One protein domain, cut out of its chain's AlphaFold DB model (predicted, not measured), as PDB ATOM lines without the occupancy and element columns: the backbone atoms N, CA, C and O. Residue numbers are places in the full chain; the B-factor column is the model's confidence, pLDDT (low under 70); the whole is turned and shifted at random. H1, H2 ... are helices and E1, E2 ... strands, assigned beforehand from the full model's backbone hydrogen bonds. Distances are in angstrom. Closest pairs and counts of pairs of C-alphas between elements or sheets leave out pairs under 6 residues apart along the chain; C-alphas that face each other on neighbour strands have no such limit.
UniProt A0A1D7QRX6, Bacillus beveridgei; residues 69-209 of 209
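This is residues 69 to 209 of the 209 residues of a protein of Bacillus beveridgei (UniProt A0A1D7QRX6). A strongly twisted antiparallel sheet, curled like part of a barrel, has the long hairpin E3 and E4 reaching out at one end, while helices H2 and H5 run side by side on it. The long helix H5 runs away from that hairpin and makes the other end of the long axis; the small hairpin E6 and E7 packs near the first residues of H2. The printed part has 141 residues, with five named helices and seven named strands in the order E1 E2 H1 H2 H3 E3 E4 E5 H4 E6 E7 H5, class mixed. The five-stranded sheet has the order E1 E2 E5 E4 E3. The whole is compact, radius of gyration of the C-alphas 15.5 A, but elongated, spanning 51 by 33 by 29 A.

E3, residues 127 to 136, is 29.0 A long and E4, residues 139 to 148, 30.0 A. E5, residues 156 to 163, 17.0 A long, bends by 71 degrees at residue 159. E1, residues 70 to 72, begins at C-alpha 70 (-80.746, 79.536, 51.773), and E2 is residues 77 to 80. H1 is residues 82 to 86, H2 residues 92 to 101 (14.4 A), H3 residues 109 to 112 and H4 residues 169 to 172. E6 is residues 173 to 176, E7 residues 179 to 182. H5, residues 185 to 208, is 35.3 A long and ends at C-alpha 208 (-58.846, 58.723, 41.674).

E3, E4 and E5 form a meander, each strand the antiparallel neighbour of the one before; N 132 and O 143 are 2.9 A apart, N 148 and O 159 2.9 A. E5 is staggered, pairing with E4 over residues 159 to 163 and with E2 over 156 to 159, where N 80 and O 156 are 2.8 A apart. E1 and E2 form a hairpin, N 72 and O 77 at 2.8 A. H2 and H5 form two layers with the sheet, helices on one face of it. H2 lies over E4 and E3, height 8.8 A. H5 touches H2 with residues 185 to 192 alone, the same way at a shallow tilt of 18 degrees; their closest C-alphas, of Trp 97 and Arg 192, are 7.3 A apart. H1 and H4 are on the same face of the sheet, over none of its strands. H3 is not on it. In the hairpin E6 and E7, N 181 and O 174 are 2.9 A apart. Every O i to N i+4 pair is within hydrogen-bond range in H1, H2 and H5; H3 and H4 are too short for one.

The farthest C-alphas, of Lys 137 and Leu 208, are 51.8 A apart. The printed part has no cut. The link H3 to E3, residues 113 to 126, is long. Mean pLDDT of the printed part is 84.1; residues 69 to 70, 73 to 75, 119 to 124, 151 to 155 and 176 to 179 are under 70.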
ATOM      1  N   PRO A  69     -82.713  83.091  49.159       66.00
ATOM      2  CA  PRO A  69     -82.804  81.652  49.356       66.00
ATOM      3  C   PRO A  69     -81.605  81.168  50.172       66.00
ATOM      4  O   PRO A  69     -80.480  81.641  49.991       66.00
ATOM      5  N   ALA A  70     -81.828  80.193  51.051       65.94
ATOM      6  CA  ALA A  70     -80.746  79.536  51.773       65.94
ATOM      7  C   ALA A  70     -80.151  78.431  50.884       65.94
ATOM      8  O   ALA A  70     -80.629  77.295  50.861       65.94
ATOM      9  N   LEU A  71     -79.127  78.800  50.110       73.50
ATOM     10  CA  LEU A  71     -78.313  77.867  49.333       73.50
ATOM     11  C   LEU A  71     -77.238  77.244  50.231       73.50
ATOM     12  O   LEU A  71     -76.451  77.951  50.857       73.50
ATOM     13  N   ASP A  72     -77.171  75.918  50.244       70.00
ATOM     14  CA  ASP A  72     -76.043  75.165  50.782       70.00
ATOM     15  C   ASP A  72     -74.992  75.026  49.677       70.00
ATOM     16  O   ASP A  72     -75.027  74.098  48.863       70.00
ATOM     17  N   GLY A  73     -74.091  76.009  49.617       60.62
ATOM     18  CA  GLY A  73     -73.097  76.143  48.550       60.62
ATOM     19  C   GLY A  73     -72.092  74.990  48.450       60.62
ATOM     20  O   GLY A  73     -71.425  74.875  47.424       60.62
ATOM     21  N   HIS A  74     -71.991  74.128  49.466       60.34
ATOM     22  CA  HIS A  74     -71.057  72.999  49.466       60.34
ATOM     23  C   HIS A  74     -71.690  71.693  48.973       60.34
ATOM     24  O   HIS A  74     -71.021  70.920  48.288       60.34
ATOM     25  N   HIS A  75     -72.977  71.478  49.251       66.00
ATOM     26  CA  HIS A  75     -73.623  70.171  49.070       66.00
ATOM     27  C   HIS A  75     -74.790  70.192  48.088       66.00
ATOM     28  O   HIS A  75     -75.695  69.363  48.169       66.00
ATOM     29  N   GLN A  76     -74.814  71.167  47.177       86.50
ATOM     30  CA  GLN A  76     -75.822  71.217  46.119       86.50
ATOM     31  C   GLN A  76     -77.264  71.267  46.672       86.50
ATOM     32  O   GLN A  76     -78.207  70.808  46.032       86.50
ATOM     33  N   GLY A  77     -77.442  71.810  47.880       87.06
ATOM     34  CA  GLY A  77     -78.727  71.879  48.567       87.06
ATOM     35  C   GLY A  77     -79.369  73.257  48.448       87.06
ATOM     36  O   GLY A  77     -78.697  74.282  48.519       87.06
ATOM     37  N   LEU A  78     -80.689  73.287  48.315       88.06
ATOM     38  CA  LEU A  78     -81.497  74.499  48.421       88.06
ATOM     39  C   LEU A  78     -82.566  74.264  49.485       88.06
ATOM     40  O   LEU A  78     -83.305  73.288  49.410       88.06
ATOM     41  N   PHE A  79     -82.639  75.133  50.488       87.06
ATOM     42  CA  PHE A  79     -83.694  75.068  51.494       87.06
ATOM     43  C   PHE A  79     -84.879  75.917  51.057       87.06
ATOM     44  O   PHE A  79     -84.755  77.128  50.881       87.06
ATOM     45  N   LEU A  80     -86.022  75.256  50.909       87.69
ATOM     46  CA  LEU A  80     -87.281  75.872  50.534       87.69
ATOM     47  C   LEU A  80     -88.208  75.992  51.732       87.69
ATOM     48  O   LEU A  80     -88.405  75.046  52.507       87.69
ATOM     49  N   TRP A  81     -88.869  77.137  51.799       89.38
ATOM     50  CA  TRP A  81     -90.086  77.311  52.571       89.38
ATOM     51  C   TRP A  81     -91.173  76.375  52.036       89.38
ATOM     52  O   TRP A  81     -91.171  76.003  50.856       89.38
ATOM     53  N   ARG A  82     -92.133  75.975  52.876       88.75
ATOM     54  CA  ARG A  82     -93.218  75.102  52.406       88.75
ATOM     55  C   ARG A  82     -94.026  75.800  51.314       88.75
ATOM     56  O   ARG A  82     -94.375  75.169  50.320       88.75
ATOM     57  N   THR A  83     -94.255  77.103  51.459       91.69
ATOM     58  CA  THR A  83     -94.926  77.927  50.449       91.69
ATOM     59  C   THR A  83     -94.205  77.878  49.104       91.69
ATOM     60  O   THR A  83     -94.855  77.710  48.077       91.69
ATOM     61  N   GLU A  84     -92.872  77.961  49.096       91.75
ATOM     62  CA  GLU A  84     -92.062  77.881  47.874       91.75
ATOM     63  C   GLU A  84     -92.180  76.511  47.203       91.75
ATOM     64  O   GLU A  84     -92.388  76.424  45.993       91.75
ATOM     65  N   ALA A  85     -92.133  75.437  47.994       90.06
ATOM     66  CA  ALA A  85     -92.320  74.083  47.488       90.06
ATOM     67  C   ALA A  85     -93.730  73.866  46.896       90.06
ATOM     68  O   ALA A  85     -93.871  73.214  45.859       90.06
ATOM     69  N   GLU A  86     -94.774  74.432  47.510       91.00
ATOM     70  CA  GLU A  86     -96.158  74.362  47.009       91.00
ATOM     71  C   GLU A  86     -96.396  75.256  45.784       91.00
ATOM     72  O   GLU A  86     -97.227  74.932  44.929       91.00
ATOM     73  N   ALA A  87     -95.660  76.361  45.665       92.19
ATOM     74  CA  ALA A  87     -95.703  77.311  44.554       92.19
ATOM     75  C   ALA A  87     -94.734  76.958  43.413       92.19
ATOM     76  O   ALA A  87     -94.599  77.704  42.451       92.19
ATOM     77  N   ALA A  88     -94.096  75.792  43.474       92.12
ATOM     78  CA  ALA A  88     -93.195  75.327  42.436       92.12
ATOM     79  C   ALA A  88     -93.886  75.204  41.067       92.12
ATOM     80  O   ALA A  88     -94.989  74.649  40.932       92.12
ATOM     81  N   ASN A  89     -93.216  75.683  40.027       92.88
ATOM     82  CA  ASN A  89     -93.685  75.600  38.653       92.88
ATOM     83  C   ASN A  89     -93.250  74.298  37.983       92.88
ATOM     84  O   ASN A  89     -92.350  73.590  38.444       92.88
ATOM     85  N   LYS A  90     -93.951  73.977  36.892       92.00
ATOM     86  CA  LYS A  90     -93.572  72.925  35.954       92.00
ATOM     87  C   LYS A  90     -93.618  73.483  34.542       92.00
ATOM     88  O   LYS A  90     -94.703  73.596  33.969       92.00
ATOM     89  N   THR A  91     -92.460  73.833  34.010       89.12
ATOM     90  CA  THR A  91     -92.318  74.522  32.729       89.12
ATOM     91  C   THR A  91     -91.725  73.621  31.640       89.12
ATOM     92  O   THR A  91     -91.437  72.444  31.886       89.12
ATOM     93  N   GLY A  92     -91.611  74.120  30.407       88.06
ATOM     94  CA  GLY A  92     -90.975  73.398  29.304       88.06
ATOM     95  C   GLY A  92     -89.504  73.100  29.591       88.06
ATOM     96  O   GLY A  92     -89.059  71.965  29.422       88.06
ATOM     97  N   GLU A  93     -88.780  74.078  30.131       90.19
ATOM     98  CA  GLU A  93     -87.373  73.928  30.518       90.19
ATOM     99  C   GLU A  93     -87.173  72.884  31.624       90.19
ATOM    100  O   GLU A  93     -86.204  72.126  31.574       90.19
ATOM    101  N   ASP A  94     -88.120  72.741  32.563       92.69
ATOM    102  CA  ASP A  94     -88.058  71.669  33.568       92.69
ATOM    103  C   ASP A  94     -88.051  70.290  32.904       92.69
ATOM    104  O   ASP A  94     -87.287  69.416  33.295       92.69
ATOM    105  N   ARG A  95     -88.855  70.094  31.852       92.31
ATOM    106  CA  ARG A  95     -88.897  68.823  31.112       92.31
ATOM    107  C   ARG A  95     -87.595  68.559  30.363       92.31
ATOM    108  O   ARG A  95     -87.161  67.412  30.283       92.31
ATOM    109  N   LEU A  96     -86.960  69.602  29.827       92.12
ATOM    110  CA  LEU A  96     -85.643  69.481  29.197       92.12
ATOM    111  C   LEU A  96     -84.579  69.081  30.220       92.12
ATOM    112  O   LEU A  96     -83.764  68.202  29.941       92.12
ATOM    113  N   TRP A  97     -84.620  69.663  31.421       93.81
ATOM    114  CA  TRP A  97     -83.786  69.234  32.541       93.81
ATOM    115  C   TRP A  97     -84.054  67.783  32.945       93.81
ATOM    116  O   TRP A  97     -83.105  67.032  33.140       93.81
ATOM    117  N   GLU A  98     -85.310  67.343  33.021       93.81
ATOM    118  CA  GLU A  98     -85.633  65.942  33.326       93.81
ATOM    119  C   GLU A  98     -85.067  64.978  32.289       93.81
ATOM    120  O   GLU A  98     -84.461  63.972  32.652       93.81
ATOM    121  N   LEU A  99     -85.257  65.268  30.999       91.94
ATOM    122  CA  LEU A  99     -84.712  64.454  29.910       91.94
ATOM    123  C   LEU A  99     -83.189  64.368  29.996       91.94
ATOM    124  O   LEU A  99     -82.621  63.288  29.858       91.94
ATOM    125  N   TYR A 100     -82.553  65.500  30.278       90.75
ATOM    126  CA  TYR A 100     -81.116  65.602  30.443       90.75
ATOM    127  C   TYR A 100     -80.604  64.781  31.644       90.75
ATOM    128  O   TYR A 100     -79.640  64.027  31.526       90.75
ATOM    129  N   LEU A 101     -81.287  64.860  32.787       91.38
ATOM    130  CA  LEU A 101     -80.889  64.198  34.030       91.38
ATOM    131  C   LEU A 101     -81.217  62.702  34.069       91.38
ATOM    132  O   LEU A 101     -80.506  61.960  34.742       91.38
ATOM    133  N   LYS A 102     -82.226  62.229  33.328       88.31
ATOM    134  CA  LYS A 102     -82.555  60.792  33.221       88.31
ATOM    135  C   LYS A 102     -81.372  59.934  32.756       88.31
ATOM    136  O   LYS A 102     -81.312  58.759  33.096       88.31
ATOM    137  N   GLY A 103     -80.430  60.502  31.999       82.19
ATOM    138  CA  GLY A 103     -79.202  59.803  31.603       82.19
ATOM    139  C   GLY A 103     -78.145  59.700  32.712       82.19
ATOM    140  O   GLY A 103     -77.340  58.764  32.696       82.19
ATOM    141  N   LEU A 104     -78.159  60.639  33.667       88.25
ATOM    142  CA  LEU A 104     -77.135  60.820  34.706       88.25
ATOM    143  C   LEU A 104     -77.546  60.211  36.053       88.25
ATOM    144  O   LEU A 104     -76.747  59.538  36.704       88.25
ATOM    145  N   ILE A 105     -78.789  60.439  36.478       88.56
ATOM    146  CA  ILE A 105     -79.301  59.990  37.772       88.56
ATOM    147  C   ILE A 105     -79.858  58.575  37.582       88.56
ATOM    148  O   ILE A 105     -80.975  58.405  37.099       88.56
ATOM    149  N   ARG A 106     -79.071  57.559  37.952       81.44
ATOM    150  CA  ARG A 106     -79.444  56.132  37.827       81.44
ATOM    151  C   ARG A 106     -79.702  55.441  39.162       81.44
ATOM    152  O   ARG A 106     -80.595  54.611  39.260       81.44
ATOM    153  N   ASP A 107     -78.917  55.797  40.174       82.06
ATOM    154  CA  ASP A 107     -79.000  55.273  41.541       82.06
ATOM    155  C   ASP A 107     -78.627  56.377  42.562       82.06
ATOM    156  O   ASP A 107     -78.501  57.553  42.204       82.06
ATOM    157  N   GLU A 108     -78.491  56.024  43.840       83.25
ATOM    158  CA  GLU A 108     -78.063  56.950  44.902       83.25
ATOM    159  C   GLU A 108     -76.633  57.467  44.728       83.25
ATOM    160  O   GLU A 108     -76.279  58.493  45.310       83.25
ATOM    161  N   GLN A 109     -75.782  56.773  43.959       85.81
ATOM    162  CA  GLN A 109     -74.372  57.136  43.812       85.81
ATOM    163  C   GLN A 109     -74.213  58.505  43.171       85.81
ATOM    164  O   GLN A 109     -73.251  59.200  43.494       85.81
ATOM    165  N   PHE A 110     -75.168  58.903  42.325       89.62
ATOM    166  CA  PHE A 110     -75.248  60.258  41.795       89.62
ATOM    167  C   PHE A 110     -75.239  61.296  42.924       89.62
ATOM    168  O   PHE A 110     -74.393  62.183  42.936       89.62
ATOM    169  N   PHE A 111     -76.129  61.154  43.908       87.75
ATOM    170  CA  PHE A 111     -76.283  62.120  44.999       87.75
ATOM    171  C   PHE A 111     -75.103  62.101  45.973       87.75
ATOM    172  O   PHE A 111     -74.719  63.144  46.501       87.75
ATOM    173  N   ARG A 112     -74.455  60.941  46.140       87.81
ATOM    174  CA  ARG A 112     -73.228  60.817  46.943       87.81
ATOM    175  C   ARG A 112     -72.057  61.634  46.389       87.81
ATOM    176  O   ARG A 112     -71.207  62.030  47.165       87.81
ATOM    177  N   LEU A 113     -72.012  61.938  45.085       89.25
ATOM    178  CA  LEU A 113     -70.982  62.831  44.508       89.25
ATOM    179  C   LEU A 113     -71.080  64.283  45.006       89.25
ATOM    180  O   LEU A 113     -70.150  65.074  44.831       89.25
ATOM    181  N   TYR A 114     -72.231  64.631  45.573       88.31
ATOM    182  CA  TYR A 114     -72.563  65.959  46.068       88.31
ATOM    183  C   TYR A 114     -72.770  65.970  47.584       88.31
ATOM    184  O   TYR A 114     -73.255  66.968  48.108       88.31
ATOM    185  N   ASP A 115     -72.470  64.856  48.266       87.25
ATOM    186  CA  ASP A 115     -72.759  64.650  49.689       87.25
ATOM    187  C   ASP A 115     -74.215  65.006  50.044       87.25
ATOM    188  O   ASP A 115     -74.529  65.536  51.116       87.25
ATOM    189  N   PHE A 116     -75.130  64.728  49.110       85.50
ATOM    190  CA  PHE A 116     -76.540  65.029  49.271       85.50
ATOM    191  C   PHE A 116     -77.285  63.782  49.772       85.50
ATOM    192  O   PHE A 116     -77.360  62.780  49.053       85.50
ATOM    193  N   PRO A 117     -77.835  63.801  50.998       80.31
ATOM    194  CA  PRO A 117     -78.555  62.663  51.543       80.31
ATOM    195  C   PRO A 117     -79.931  62.555  50.886       80.31
ATOM    196  O   PRO A 117     -80.745  63.469  51.004       80.31
ATOM    197  N   VAL A 118     -80.212  61.418  50.251       76.81
ATOM    198  CA  VAL A 118     -81.534  61.110  49.691       76.81
ATOM    199  C   VAL A 118     -82.259  60.109  50.580       76.81
ATOM    200  O   VAL A 118     -81.675  59.128  51.033       76.81
ATOM    201  N   LYS A 119     -83.543  60.358  50.861       66.62
ATOM    202  CA  LYS A 119     -84.374  59.437  51.661       66.62
ATOM    203  C   LYS A 119     -84.939  58.275  50.845       66.62
ATOM    204  O   LYS A 119     -85.277  57.243  51.413       66.62
ATOM    205  N   ALA A 120     -85.069  58.458  49.536       58.84
ATOM    206  CA  ALA A 120     -85.475  57.429  48.597       58.84
ATOM    207  C   ALA A 120     -84.764  57.692  47.271       58.84
ATOM    208  O   ALA A 120     -85.056  58.677  46.589       58.84
ATOM    209  N   ALA A 121     -83.823  56.827  46.906       54.06
ATOM    210  CA  ALA A 121     -83.328  56.802  45.542       54.06
ATOM    211  C   ALA A 121     -84.484  56.513  44.588       54.06
ATOM    212  O   ALA A 121     -85.171  55.505  44.735       54.06
ATOM    213  N   HIS A 122     -84.626  57.350  43.566       56.44
ATOM    214  CA  HIS A 122     -85.358  57.024  42.344       56.44
ATOM    215  C   HIS A 122     -86.840  56.717  42.505       56.44
ATOM    216  O   HIS A 122     -87.301  55.590  42.353       56.44
ATOM    217  N   GLN A 123     -87.619  57.786  42.625       57.06
ATOM    218  CA  GLN A 123     -88.965  57.813  42.066       57.06
ATOM    219  C   GLN A 123     -89.076  59.052  41.181       57.06
ATOM    220  O   GLN A 123     -89.149  60.150  41.708       57.06
ATOM    221  N   LEU A 124     -89.033  58.844  39.855       65.81
ATOM    222  CA  LEU A 124     -89.184  59.832  38.771       65.81
ATOM    223  C   LEU A 124     -88.367  61.127  38.961       65.81
ATOM    224  O   LEU A 124     -88.722  61.969  39.774       65.81
ATOM    225  N   VAL A 125     -87.320  61.340  38.151       86.00
ATOM    226  CA  VAL A 125     -86.642  62.650  38.034       86.00
ATOM    227  C   VAL A 125     -87.706  63.731  37.788       86.00
ATOM    228  O   VAL A 125     -88.188  63.837  36.664       86.00
ATOM    229  N   ASP A 126     -88.091  64.471  38.837       90.12
ATOM    230  CA  ASP A 126     -89.123  65.517  38.817       90.12
ATOM    231  C   ASP A 126     -88.468  66.872  39.060       90.12
ATOM    232  O   ASP A 126     -88.298  67.317  40.197       90.12
ATOM    233  N   VAL A 127     -88.081  67.531  37.971       93.19
ATOM    234  CA  VAL A 127     -87.483  68.867  38.042       93.19
ATOM    235  C   VAL A 127     -88.575  69.912  38.213       93.19
ATOM    236  O   VAL A 127     -89.606  69.872  37.532       93.19
ATOM    237  N   ARG A 128     -88.352  70.858  39.118       93.69
ATOM    238  CA  ARG A 128     -89.251  71.977  39.385       93.69
ATOM    239  C   ARG A 128     -88.509  73.297  39.349       93.69
ATOM    240  O   ARG A 128     -87.301  73.359  39.583       93.69
ATOM    241  N   SER A 129     -89.293  74.342  39.111       93.19
ATOM    242  CA  SER A 129     -88.816  75.715  39.065       93.19
ATOM    243  C   SER A 129     -89.383  76.577  40.164       93.19
ATOM    244  O   SER A 129     -90.598  76.632  40.361       93.19
ATOM    245  N   LEU A 130     -88.501  77.330  40.805       92.56
ATOM    246  CA  LEU A 130     -88.860  78.436  41.675       92.56
ATOM    247  C   LEU A 130     -88.587  79.745  40.936       92.56
ATOM    248  O   LEU A 130     -87.445  80.016  40.574       92.56
ATOM    249  N   CYS A 131     -89.631  80.538  40.696       92.31
ATOM    250  CA  CYS A 131     -89.514  81.839  40.043       92.31
ATOM    251  C   CYS A 131     -89.583  82.938  41.104       92.31
ATOM    252  O   CYS A 131     -90.671  83.315  41.547       92.31
ATOM    253  N   HIS A 132     -88.425  83.448  41.512       92.25
ATOM    254  CA  HIS A 132     -88.342  84.594  42.408       92.25
ATOM    255  C   HIS A 132     -88.429  85.889  41.613       92.25
ATOM    256  O   HIS A 132     -87.721  86.047  40.624       92.25
ATOM    257  N   VAL A 133     -89.276  86.818  42.043       91.31
ATOM    258  CA  VAL A 133     -89.456  88.132  41.422       91.31
ATOM    259  C   VAL A 133     -89.067  89.233  42.401       91.31
ATOM    260  O   VAL A 133     -89.474  89.227  43.557       91.31
ATOM    261  N   ARG A 134     -88.299  90.214  41.938       90.00
ATOM    262  CA  ARG A 134     -87.959  91.418  42.692       90.00
ATOM    263  C   ARG A 134     -88.538  92.630  41.988       90.00
ATOM    264  O   ARG A 134     -88.175  92.925  40.850       90.00
ATOM    265  N   PHE A 135     -89.410  93.351  42.677       85.50
ATOM    266  CA  PHE A 135     -89.983  94.597  42.181       85.50
ATOM    267  C   PHE A 135     -89.037  95.760  42.512       85.50
ATOM    268  O   PHE A 135     -88.696  95.981  43.673       85.50
ATOM    269  N   GLN A 136     -88.577  96.494  41.496       87.12
ATOM    270  CA  GLN A 136     -87.707  97.664  41.653       87.12
ATOM    271  C   GLN A 136     -88.286  98.863  40.890       87.12
ATOM    272  O   GLN A 136     -89.099  98.699  39.983       87.12
ATOM    273  N   LYS A 137     -87.833 100.085  41.215       83.75
ATOM    274  CA  LYS A 137     -88.273 101.314  40.518       83.75
ATOM    275  C   LYS A 137     -88.010 101.274  39.006       83.75
ATOM    276  O   LYS A 137     -88.791 101.827  38.245       83.75
ATOM    277  N   SER A 138     -86.919 100.634  38.584       84.62
ATOM    278  CA  SER A 138     -86.526 100.481  37.178       84.62
ATOM    279  C   SER A 138     -87.204  99.304  36.463       84.62
ATOM    280  O   SER A 138     -86.946  99.088  35.282       84.62
ATOM    281  N   GLY A 139     -88.053  98.542  37.160       85.62
ATOM    282  CA  GLY A 139     -88.764  97.386  36.623       85.62
ATOM    283  C   GLY A 139     -88.645  96.146  37.507       85.62
ATOM    284  O   GLY A 139     -87.922  96.118  38.505       85.62
ATOM    285  N   SER A 140     -89.372  95.098  37.128       89.00
ATOM    286  CA  SER A 140     -89.317  93.803  37.807       89.00
ATOM    287  C   SER A 140     -88.206  92.932  37.240       89.00
ATOM    288  O   SER A 140     -88.082  92.789  36.020       89.00
ATOM    289  N   LYS A 141     -87.443  92.299  38.129       91.12
ATOM    290  CA  LYS A 141     -86.460  91.271  37.786       91.12
ATOM    291  C   LYS A 141     -86.913  89.907  38.268       91.12
ATOM    292  O   LYS A 141     -87.618  89.818  39.267       91.12
ATOM    293  N   VAL A 142     -86.489  88.858  37.582       90.19
ATOM    294  CA  VAL A 142     -86.777  87.470  37.927       90.19
ATOM    295  C   VAL A 142     -85.477  86.690  38.011       90.19
ATOM    296  O   VAL A 142     -84.586  86.867  37.181       90.19
ATOM    297  N   ARG A 143     -85.393  85.805  38.999       91.25
ATOM    298  CA  ARG A 143     -84.382  84.757  39.113       91.25
ATOM    299  C   ARG A 143     -85.091  83.411  39.169       91.25
ATOM    300  O   ARG A 143     -86.124  83.272  39.823       91.25
ATOM    301  N   ILE A 144     -84.533  82.420  38.484       91.38
ATOM    302  CA  ILE A 144     -85.108  81.076  38.420       91.38
ATOM    303  C   ILE A 144     -84.137  80.092  39.056       91.38
ATOM    304  O   ILE A 144     -82.962  80.050  38.687       91.38
ATOM    305  N   HIS A 145     -84.642  79.287  39.985       92.56
ATOM    306  CA  HIS A 145     -83.926  78.143  40.536       92.56
ATOM    307  C   HIS A 145     -84.534  76.853  40.000       92.56
ATOM    308  O   HIS A 145     -85.748  76.657  40.083       92.56
ATOM    309  N   ARG A 146     -83.684  75.962  39.488       93.50
ATOM    310  CA  ARG A 146     -84.049  74.610  39.056       93.50
ATOM    311  C   ARG A 146     -83.624  73.629  40.142       93.50
ATOM    312  O   ARG A 146     -82.499  73.702  40.635       93.50
ATOM    313  N   TYR A 147     -84.497  72.702  40.513       92.56
ATOM    314  CA  TYR A 147     -84.196  71.710  41.548       92.56
ATOM    315  C   TYR A 147     -84.964  70.405  41.334       92.56
ATOM    316  O   TYR A 147     -85.977  70.378  40.636       92.56
ATOM    317  N   LEU A 148     -84.493  69.319  41.947       90.81
ATOM    318  CA  LEU A 148     -85.216  68.048  41.995       90.81
ATOM    319  C   LEU A 148     -86.187  68.049  43.169       90.81
ATOM    320  O   LEU A 148     -85.797  68.272  44.317       90.81
ATOM    321  N   ARG A 149     -87.461  67.791  42.885       86.25
ATOM    322  CA  ARG A 149     -88.478  67.650  43.918       86.25
ATOM    323  C   ARG A 149     -88.322  66.304  44.615       86.25
ATOM    324  O   ARG A 149     -88.491  65.263  43.992       86.25
ATOM    325  N   GLU A 150     -88.121  66.342  45.925       74.00
ATOM    326  CA  GLU A 150     -88.295  65.176  46.789       74.00
ATOM    327  C   GLU A 150     -89.664  65.241  47.473       74.00
ATOM    328  O   GLU A 150     -90.120  66.305  47.901       74.00
ATOM    329  N   GLY A 151     -90.377  64.117  47.536       58.59
ATOM    330  CA  GLY A 151     -91.680  64.072  48.191       58.59
ATOM    331  C   GLY A 151     -91.515  64.043  49.705       58.59
ATOM    332  O   GLY A 151     -91.118  63.001  50.202       58.59
ATOM    333  N   MET A 152     -91.811  65.136  50.428       55.94
ATOM    334  CA  MET A 152     -92.165  65.148  51.867       55.94
ATOM    335  C   MET A 152     -92.506  66.576  52.391       55.94
ATOM    336  O   MET A 152     -92.288  67.547  51.670       55.94
ATOM    337  N   PRO A 153     -93.120  66.730  53.594       50.06
ATOM    338  CA  PRO A 153     -94.204  67.705  53.801       50.06
ATOM    339  C   PRO A 153     -93.865  69.037  54.510       50.06
ATOM    340  O   PRO A 153     -94.765  69.868  54.623       50.06
ATOM    341  N   ARG A 154     -92.640  69.289  55.004       51.09
ATOM    342  CA  ARG A 154     -92.266  70.557  55.688       51.09
ATOM    343  C   ARG A 154     -90.774  70.878  55.530       51.09
ATOM    344  O   ARG A 154     -89.990  69.940  55.561       51.09
ATOM    345  N   MET A 155     -90.437  72.175  55.393       56.06
ATOM    346  CA  MET A 155     -89.107  72.756  55.080       56.06
ATOM    347  C   MET A 155     -88.221  71.845  54.228       56.06
ATOM    348  O   MET A 155     -87.547  70.939  54.716       56.06
ATOM    349  N   THR A 156     -88.227  72.099  52.927       70.75
ATOM    350  CA  THR A 156     -87.724  71.122  51.966       70.75
ATOM    351  C   THR A 156     -86.292  71.478  51.598       70.75
ATOM    352  O   THR A 156     -86.073  72.413  50.833       70.75
ATOM    353  N   ARG A 157     -85.309  70.740  52.126       83.94
ATOM    354  CA  ARG A 157     -83.989  70.692  51.485       83.94
ATOM    355  C   ARG A 157     -84.163  69.913  50.186       83.94
ATOM    356  O   ARG A 157     -84.522  68.744  50.226       83.94
ATOM    357  N   VAL A 158     -83.953  70.568  49.057       87.81
ATOM    358  CA  VAL A 158     -84.040  69.972  47.720       87.81
ATOM    359  C   VAL A 158     -82.672  69.963  47.059       87.81
ATOM    360  O   VAL A 158     -81.820  70.800  47.369       87.81
ATOM    361  N   PHE A 159     -82.468  69.033  46.128       89.88
ATOM    362  CA  PHE A 159     -81.249  68.997  45.330       89.88
ATOM    363  C   PHE A 159     -81.291  70.108  44.277       89.88
ATOM    364  O   PHE A 159     -82.102  70.081  43.348       89.88
ATOM    365  N   HIS A 160     -80.429  71.100  44.435       92.50
ATOM    366  CA  HIS A 160     -80.350  72.286  43.602       92.50
ATOM    367  C   HIS A 160     -79.557  72.025  42.320       92.50
ATOM    368  O   HIS A 160     -78.372  71.713  42.349       92.50
ATOM    369  N   LEU A 161     -80.179  72.207  41.164       92.75
ATOM    370  CA  LEU A 161     -79.528  71.958  39.879       92.75
ATOM    371  C   LEU A 161     -78.775  73.193  39.398       92.75
ATOM    372  O   LEU A 161     -77.596  73.116  39.063       92.75
ATOM    373  N   ALA A 162     -79.458  74.334  39.359       91.62
ATOM    374  CA  ALA A 162     -78.894  75.567  38.839       91.62
ATOM    375  C   ALA A 162     -79.710  76.789  39.263       91.62
ATOM    376  O   ALA A 162     -80.928  76.717  39.431       91.62
ATOM    377  N   THR A 163     -79.016  77.923  39.326       90.00
ATOM    378  CA  THR A 163     -79.607  79.252  39.473       90.00
ATOM    379  C   THR A 163     -79.304  80.052  38.215       90.00
ATOM    380  O   THR A 163     -78.139  80.152  37.820       90.00
ATOM    381  N   GLY A 164     -80.338  80.626  37.610       84.44
ATOM    382  CA  GLY A 164     -80.198  81.569  36.508       84.44
ATOM    383  C   GLY A 164     -79.756  82.963  36.955       84.44
ATOM    384  O   GLY A 164     -79.870  83.331  38.128       84.44
ATOM    385  N   SER A 165     -79.265  83.754  36.007       85.06
ATOM    386  CA  SER A 165     -78.996  85.181  36.192       85.06
ATOM    387  C   SER A 165     -80.275  85.953  36.553       85.06
ATOM    388  O   SER A 165     -81.384  85.434  36.461       85.06
ATOM    389  N   GLU A 166     -80.151  87.200  37.018       88.38
ATOM    390  CA  GLU A 166     -81.336  88.061  37.147       88.38
ATOM    391  C   GLU A 166     -81.688  88.649  35.778       88.38
ATOM    392  O   GLU A 166     -80.864  89.339  35.174       88.38
ATOM    393  N   TRP A 167     -82.925  88.456  35.332       87.06
ATOM    394  CA  TRP A 167     -83.413  89.007  34.067       87.06
ATOM    395  C   TRP A 167     -84.594  89.949  34.281       87.06
ATOM    396  O   TRP A 167     -85.364  89.751  35.220       87.06
ATOM    397  N   PRO A 168     -84.808  90.942  33.404       88.94
ATOM    398  CA  PRO A 168     -86.085  91.645  33.342       88.94
ATOM    399  C   PRO A 168     -87.235  90.648  33.150       88.94
ATOM    400  O   PRO A 168     -87.125  89.737  32.330       88.94
ATOM    401  N   LEU A 169     -88.354  90.833  33.858       85.88
ATOM    402  CA  LEU A 169     -89.526  89.950  33.737       85.88
ATOM    403  C   LEU A 169     -89.989  89.799  32.276       85.88
ATOM    404  O   LEU A 169     -90.361  88.711  31.851       85.88
ATOM    405  N   THR A 170     -89.907  90.878  31.498       83.12
ATOM    406  CA  THR A 170     -90.270  90.916  30.074       83.12
ATOM    407  C   THR A 170     -89.389  90.047  29.177       83.12
ATOM    408  O   THR A 170     -89.820  89.704  28.085       83.12
ATOM    409  N   ALA A 171     -88.174  89.698  29.608       81.31
ATOM    410  CA  ALA A 171     -87.254  88.866  28.833       81.31
ATOM    411  C   ALA A 171     -87.477  87.363  29.063       81.31
ATOM    412  O   ALA A 171     -87.132  86.554  28.208       81.31
ATOM    413  N   VAL A 172     -88.031  86.990  30.219       78.06
ATOM    414  CA  VAL A 172     -88.190  85.582  30.618       78.06
ATOM    415  C   VAL A 172     -89.623  85.088  30.537       78.06
ATOM    416  O   VAL A 172     -89.830  83.883  30.419       78.06
ATOM    417  N   LEU A 173     -90.605  85.991  30.617       83.06
ATOM    418  CA  LEU A 173     -92.013  85.642  30.514       83.06
ATOM    419  C   LEU A 173     -92.381  85.441  29.048       83.06
ATOM    420  O   LEU A 173     -92.586  86.404  28.312       83.06
ATOM    421  N   ASN A 174     -92.512  84.183  28.651       79.25
ATOM    422  CA  ASN A 174     -92.873  83.814  27.290       79.25
ATOM    423  C   ASN A 174     -94.213  83.085  27.270       79.25
ATOM    424  O   ASN A 174     -94.564  82.363  28.207       79.25
ATOM    425  N   ILE A 175     -94.964  83.276  26.187       75.81
ATOM    426  CA  ILE A 175     -96.149  82.474  25.893       75.81
ATOM    427  C   ILE A 175     -95.770  81.511  24.773       75.81
ATOM    428  O   ILE A 175     -95.535  81.929  23.641       75.81
ATOM    429  N   THR A 176     -95.686  80.225  25.089       68.94
ATOM    430  CA  THR A 176     -95.329  79.168  24.132       68.94
ATOM    431  C   THR A 176     -96.305  78.010  24.297       68.94
ATOM    432  O   THR A 176     -96.606  77.616  25.423       68.94
ATOM    433  N   ASP A 177     -96.847  77.493  23.191       67.25
ATOM    434  CA  ASP A 177     -97.852  76.415  23.177       67.25
ATOM    435  C   ASP A 177     -99.054  76.666  24.113       67.25
ATOM    436  O   ASP A 177     -99.486  75.783  24.871       67.25
ATOM    437  N   ASP A 178     -99.559  77.907  24.112       67.44
ATOM    438  CA  ASP A 178    -100.630  78.375  25.000       67.44
ATOM    439  C   ASP A 178    -100.315  78.108  26.488       67.44
ATOM    440  O   ASP A 178    -101.141  77.598  27.258       67.44
ATOM    441  N   LYS A 179     -99.072  78.374  26.907       67.88
ATOM    442  CA  LYS A 179     -98.613  78.332  28.305       67.88
ATOM    443  C   LYS A 179     -97.750  79.536  28.606       67.88
ATOM    444  O   LYS A 179     -96.938  79.924  27.779       67.88
ATOM    445  N   LEU A 180     -97.884  80.052  29.823       79.88
ATOM    446  CA  LEU A 180     -96.880  80.938  30.397       79.88
ATOM    447  C   LEU A 180     -95.686  80.089  30.842       79.88
ATOM    448  O   LEU A 180     -95.847  79.172  31.650       79.88
ATOM    449  N   ASP A 181     -94.514  80.395  30.303       77.62
ATOM    450  CA  ASP A 181     -93.231  79.818  30.697       77.62
ATOM    451  C   ASP A 181     -92.323  80.915  31.270       77.62
ATOM    452  O   ASP A 181     -92.554  82.113  31.080       77.62
ATOM    453  N   CYS A 182     -91.309  80.488  32.011       78.38
ATOM    454  CA  CYS A 182     -90.281  81.331  32.581       78.38
ATOM    455  C   CYS A 182     -88.921  80.654  32.374       78.38
ATOM    456  O   CYS A 182     -88.686  79.531  32.840       78.38
ATOM    457  N   GLY A 183     -88.029  81.344  31.670       80.69
ATOM    458  CA  GLY A 183     -86.682  80.870  31.367       80.69
ATOM    459  C   GLY A 183     -86.114  81.547  30.128       80.69
ATOM    460  O   GLY A 183     -86.857  81.920  29.223       80.69
ATOM    461  N   GLU A 184     -84.792  81.691  30.093       85.56
ATOM    462  CA  GLU A 184     -84.063  82.138  28.907       85.56
ATOM    463  C   GLU A 184     -83.374  80.902  28.283       85.56
ATOM    464  O   GLU A 184     -82.498  80.308  28.925       85.56
ATOM    465  N   PRO A 185     -83.782  80.443  27.081       85.06
ATOM    466  CA  PRO A 185     -83.336  79.158  26.531       85.06
ATOM    467  C   PRO A 185     -81.817  79.019  26.337       85.06
ATOM    468  O   PRO A 185     -81.260  77.922  26.486       85.06
ATOM    469  N   VAL A 186     -81.121  80.107  25.988       88.44
ATOM    470  CA  VAL A 186     -79.666  80.106  25.774       88.44
ATOM    471  C   VAL A 186     -78.945  79.905  27.104       88.44
ATOM    472  O   VAL A 186     -78.024  79.079  27.197       88.44
ATOM    473  N   GLU A 187     -79.382  80.601  28.148       89.50
ATOM    474  CA  GLU A 187     -78.832  80.459  29.489       89.50
ATOM    475  C   GLU A 187     -79.174  79.104  30.108       89.50
ATOM    476  O   GLU A 187     -78.286  78.454  30.657       89.50
ATOM    477  N   GLU A 188     -80.397  78.602  29.946       91.44
ATOM    478  CA  GLU A 188     -80.803  77.266  30.401       91.44
ATOM    479  C   GLU A 188     -79.921  76.164  29.798       91.44
ATOM    480  O   GLU A 188     -79.413  75.281  30.501       91.44
ATOM    481  N   LYS A 189     -79.617  76.258  28.497       93.00
ATOM    482  CA  LYS A 189     -78.654  75.361  27.838       93.00
ATOM    483  C   LYS A 189     -77.235  75.520  28.392       93.00
ATOM    484  O   LYS A 189     -76.482  74.545  28.444       93.00
ATOM    485  N   SER A 190     -76.826  76.732  28.759       93.81
ATOM    486  CA  SER A 190     -75.532  76.979  29.410       93.81
ATOM    487  C   SER A 190     -75.480  76.374  30.818       93.81
ATOM    488  O   SER A 190     -74.508  75.707  31.167       93.81
ATOM    489  N   MET A 191     -76.545  76.519  31.609       93.81
ATOM    490  CA  MET A 191     -76.668  75.937  32.947       93.81
ATOM    491  C   MET A 191     -76.594  74.410  32.916       93.81
ATOM    492  O   MET A 191     -75.798  73.841  33.660       93.81
ATOM    493  N   ARG A 192     -77.318  73.749  32.001       94.50
ATOM    494  CA  ARG A 192     -77.217  72.289  31.803       94.50
ATOM    495  C   ARG A 192     -75.790  71.843  31.479       94.50
ATOM    496  O   ARG A 192     -75.304  70.874  32.051       94.50
ATOM    497  N   ARG A 193     -75.088  72.575  30.605       94.75
ATOM    498  CA  ARG A 193     -73.682  72.284  30.263       94.75
ATOM    499  C   ARG A 193     -72.741  72.455  31.456       94.75
ATOM    500  O   ARG A 193     -71.911  71.583  31.687       94.75
ATOM    501  N   ARG A 194     -72.883  73.539  32.224       94.25
ATOM    502  CA  ARG A 194     -72.087  73.766  33.443       94.25
ATOM    503  C   ARG A 194     -72.322  72.668  34.480       94.25
ATOM    504  O   ARG A 194     -71.366  72.198  35.088       94.25
ATOM    505  N   PHE A 195     -73.571  72.232  34.634       93.88
ATOM    506  CA  PHE A 195     -73.917  71.116  35.509       93.88
ATOM    507  C   PHE A 195     -73.226  69.813  35.075       93.88
ATOM    508  O   PHE A 195     -72.663  69.121  35.920       93.88
ATOM    509  N   LEU A 196     -73.191  69.515  33.767       93.31
ATOM    510  CA  LEU A 196     -72.477  68.343  33.240       93.31
ATOM    511  C   LEU A 196     -71.004  68.341  33.624       93.31
ATOM    512  O   LEU A 196     -70.481  67.347  34.111       93.31
ATOM    513  N   GLN A 197     -70.346  69.471  33.374       94.19
ATOM    514  CA  GLN A 197     -68.912  69.614  33.577       94.19
ATOM    515  C   GLN A 197     -68.561  69.428  35.053       94.19
ATOM    516  O   GLN A 197     -67.567  68.782  35.380       94.19
ATOM    517  N   ASP A 198     -69.393  69.957  35.954       92.56
ATOM    518  CA  ASP A 198     -69.236  69.725  37.386       92.56
ATOM    519  C   ASP A 198     -69.435  68.247  37.756       92.56
ATOM    520  O   ASP A 198     -68.605  67.684  38.474       92.56
ATOM    521  N   TYR A 199     -70.475  67.599  37.221       92.50
ATOM    522  CA  TYR A 199     -70.732  66.174  37.429       92.50
ATOM    523  C   TYR A 199     -69.556  65.296  36.968       92.50
ATOM    524  O   TYR A 199     -69.055  64.476  37.739       92.50
ATOM    525  N   GLU A 200     -69.060  65.495  35.745       93.12
ATOM    526  CA  GLU A 200     -67.936  64.741  35.170       93.12
ATOM    527  C   GLU A 200     -66.640  64.947  35.962       93.12
ATOM    528  O   GLU A 200     -65.898  63.993  36.225       93.12
ATOM    529  N   ARG A 201     -66.385  66.183  36.408       93.62
ATOM    530  CA  ARG A 201     -65.243  66.512  37.266       93.62
ATOM    531  C   ARG A 201     -65.310  65.765  38.598       93.62
ATOM    532  O   ARG A 201     -64.312  65.179  39.014       93.62
ATOM    533  N   ARG A 202     -66.470  65.760  39.263       92.06
ATOM    534  CA  ARG A 202     -66.675  65.053  40.544       92.06
ATOM    535  C   ARG A 202     -66.558  63.543  40.383       92.06
ATOM    536  O   ARG A 202     -65.922  62.890  41.206       92.06
ATOM    537  N   LEU A 203     -67.118  63.002  39.302       91.25
ATOM    538  CA  LEU A 203     -67.014  61.585  38.974       91.25
ATOM    539  C   LEU A 203     -65.556  61.164  38.752       91.25
ATOM    540  O   LEU A 203     -65.151  60.106  39.222       91.25
ATOM    541  N   THR A 204     -64.767  61.995  38.067       92.00
ATOM    542  CA  THR A 204     -63.338  61.740  37.838       92.00
ATOM    543  C   THR A 204     -62.554  61.776  39.144       92.00
ATOM    544  O   THR A 204     -61.792  60.852  39.409       92.00
ATOM    545  N   LYS A 205     -62.785  62.785  39.993       89.81
ATOM    546  CA  LYS A 205     -62.122  62.893  41.301       89.81
ATOM    547  C   LYS A 205     -62.377  61.654  42.169       89.81
ATOM    548  O   LYS A 205     -61.432  61.040  42.636       89.81
ATOM    549  N   ARG A 206     -63.634  61.210  42.266       86.12
ATOM    550  CA  ARG A 206     -64.014  60.016  43.041       86.12
ATOM    551  C   ARG A 206     -63.454  58.694  42.493       86.12
ATOM    552  O   ARG A 206     -63.500  57.697  43.192       86.12
ATOM    553  N   ARG A 207     -63.007  58.643  41.234       84.12
ATOM    554  CA  ARG A 207     -62.331  57.457  40.671       84.12
ATOM    555  C   ARG A 207     -60.834  57.424  40.982       84.12
ATOM    556  O   ARG A 207     -60.223  56.377  40.801       84.12
ATOM    557  N   LEU A 208     -60.257  58.574  41.322       76.38
ATOM    558  CA  LEU A 208     -58.846  58.723  41.674       76.38
ATOM    559  C   LEU A 208     -58.615  58.588  43.187       76.38
ATOM    560  O   LEU A 208     -57.512  58.215  43.577       76.38
ATOM    561  N   ASP A 209     -59.644  58.891  43.984       70.75
ATOM    562  CA  ASP A 209     -59.724  58.654  45.434       70.75
ATOM    563  C   ASP A 209     -60.135  57.199  45.746       70.75
ATOM    564  O   ASP A 209     -59.584  56.624  46.713       70.75
TER     565      ASP A 209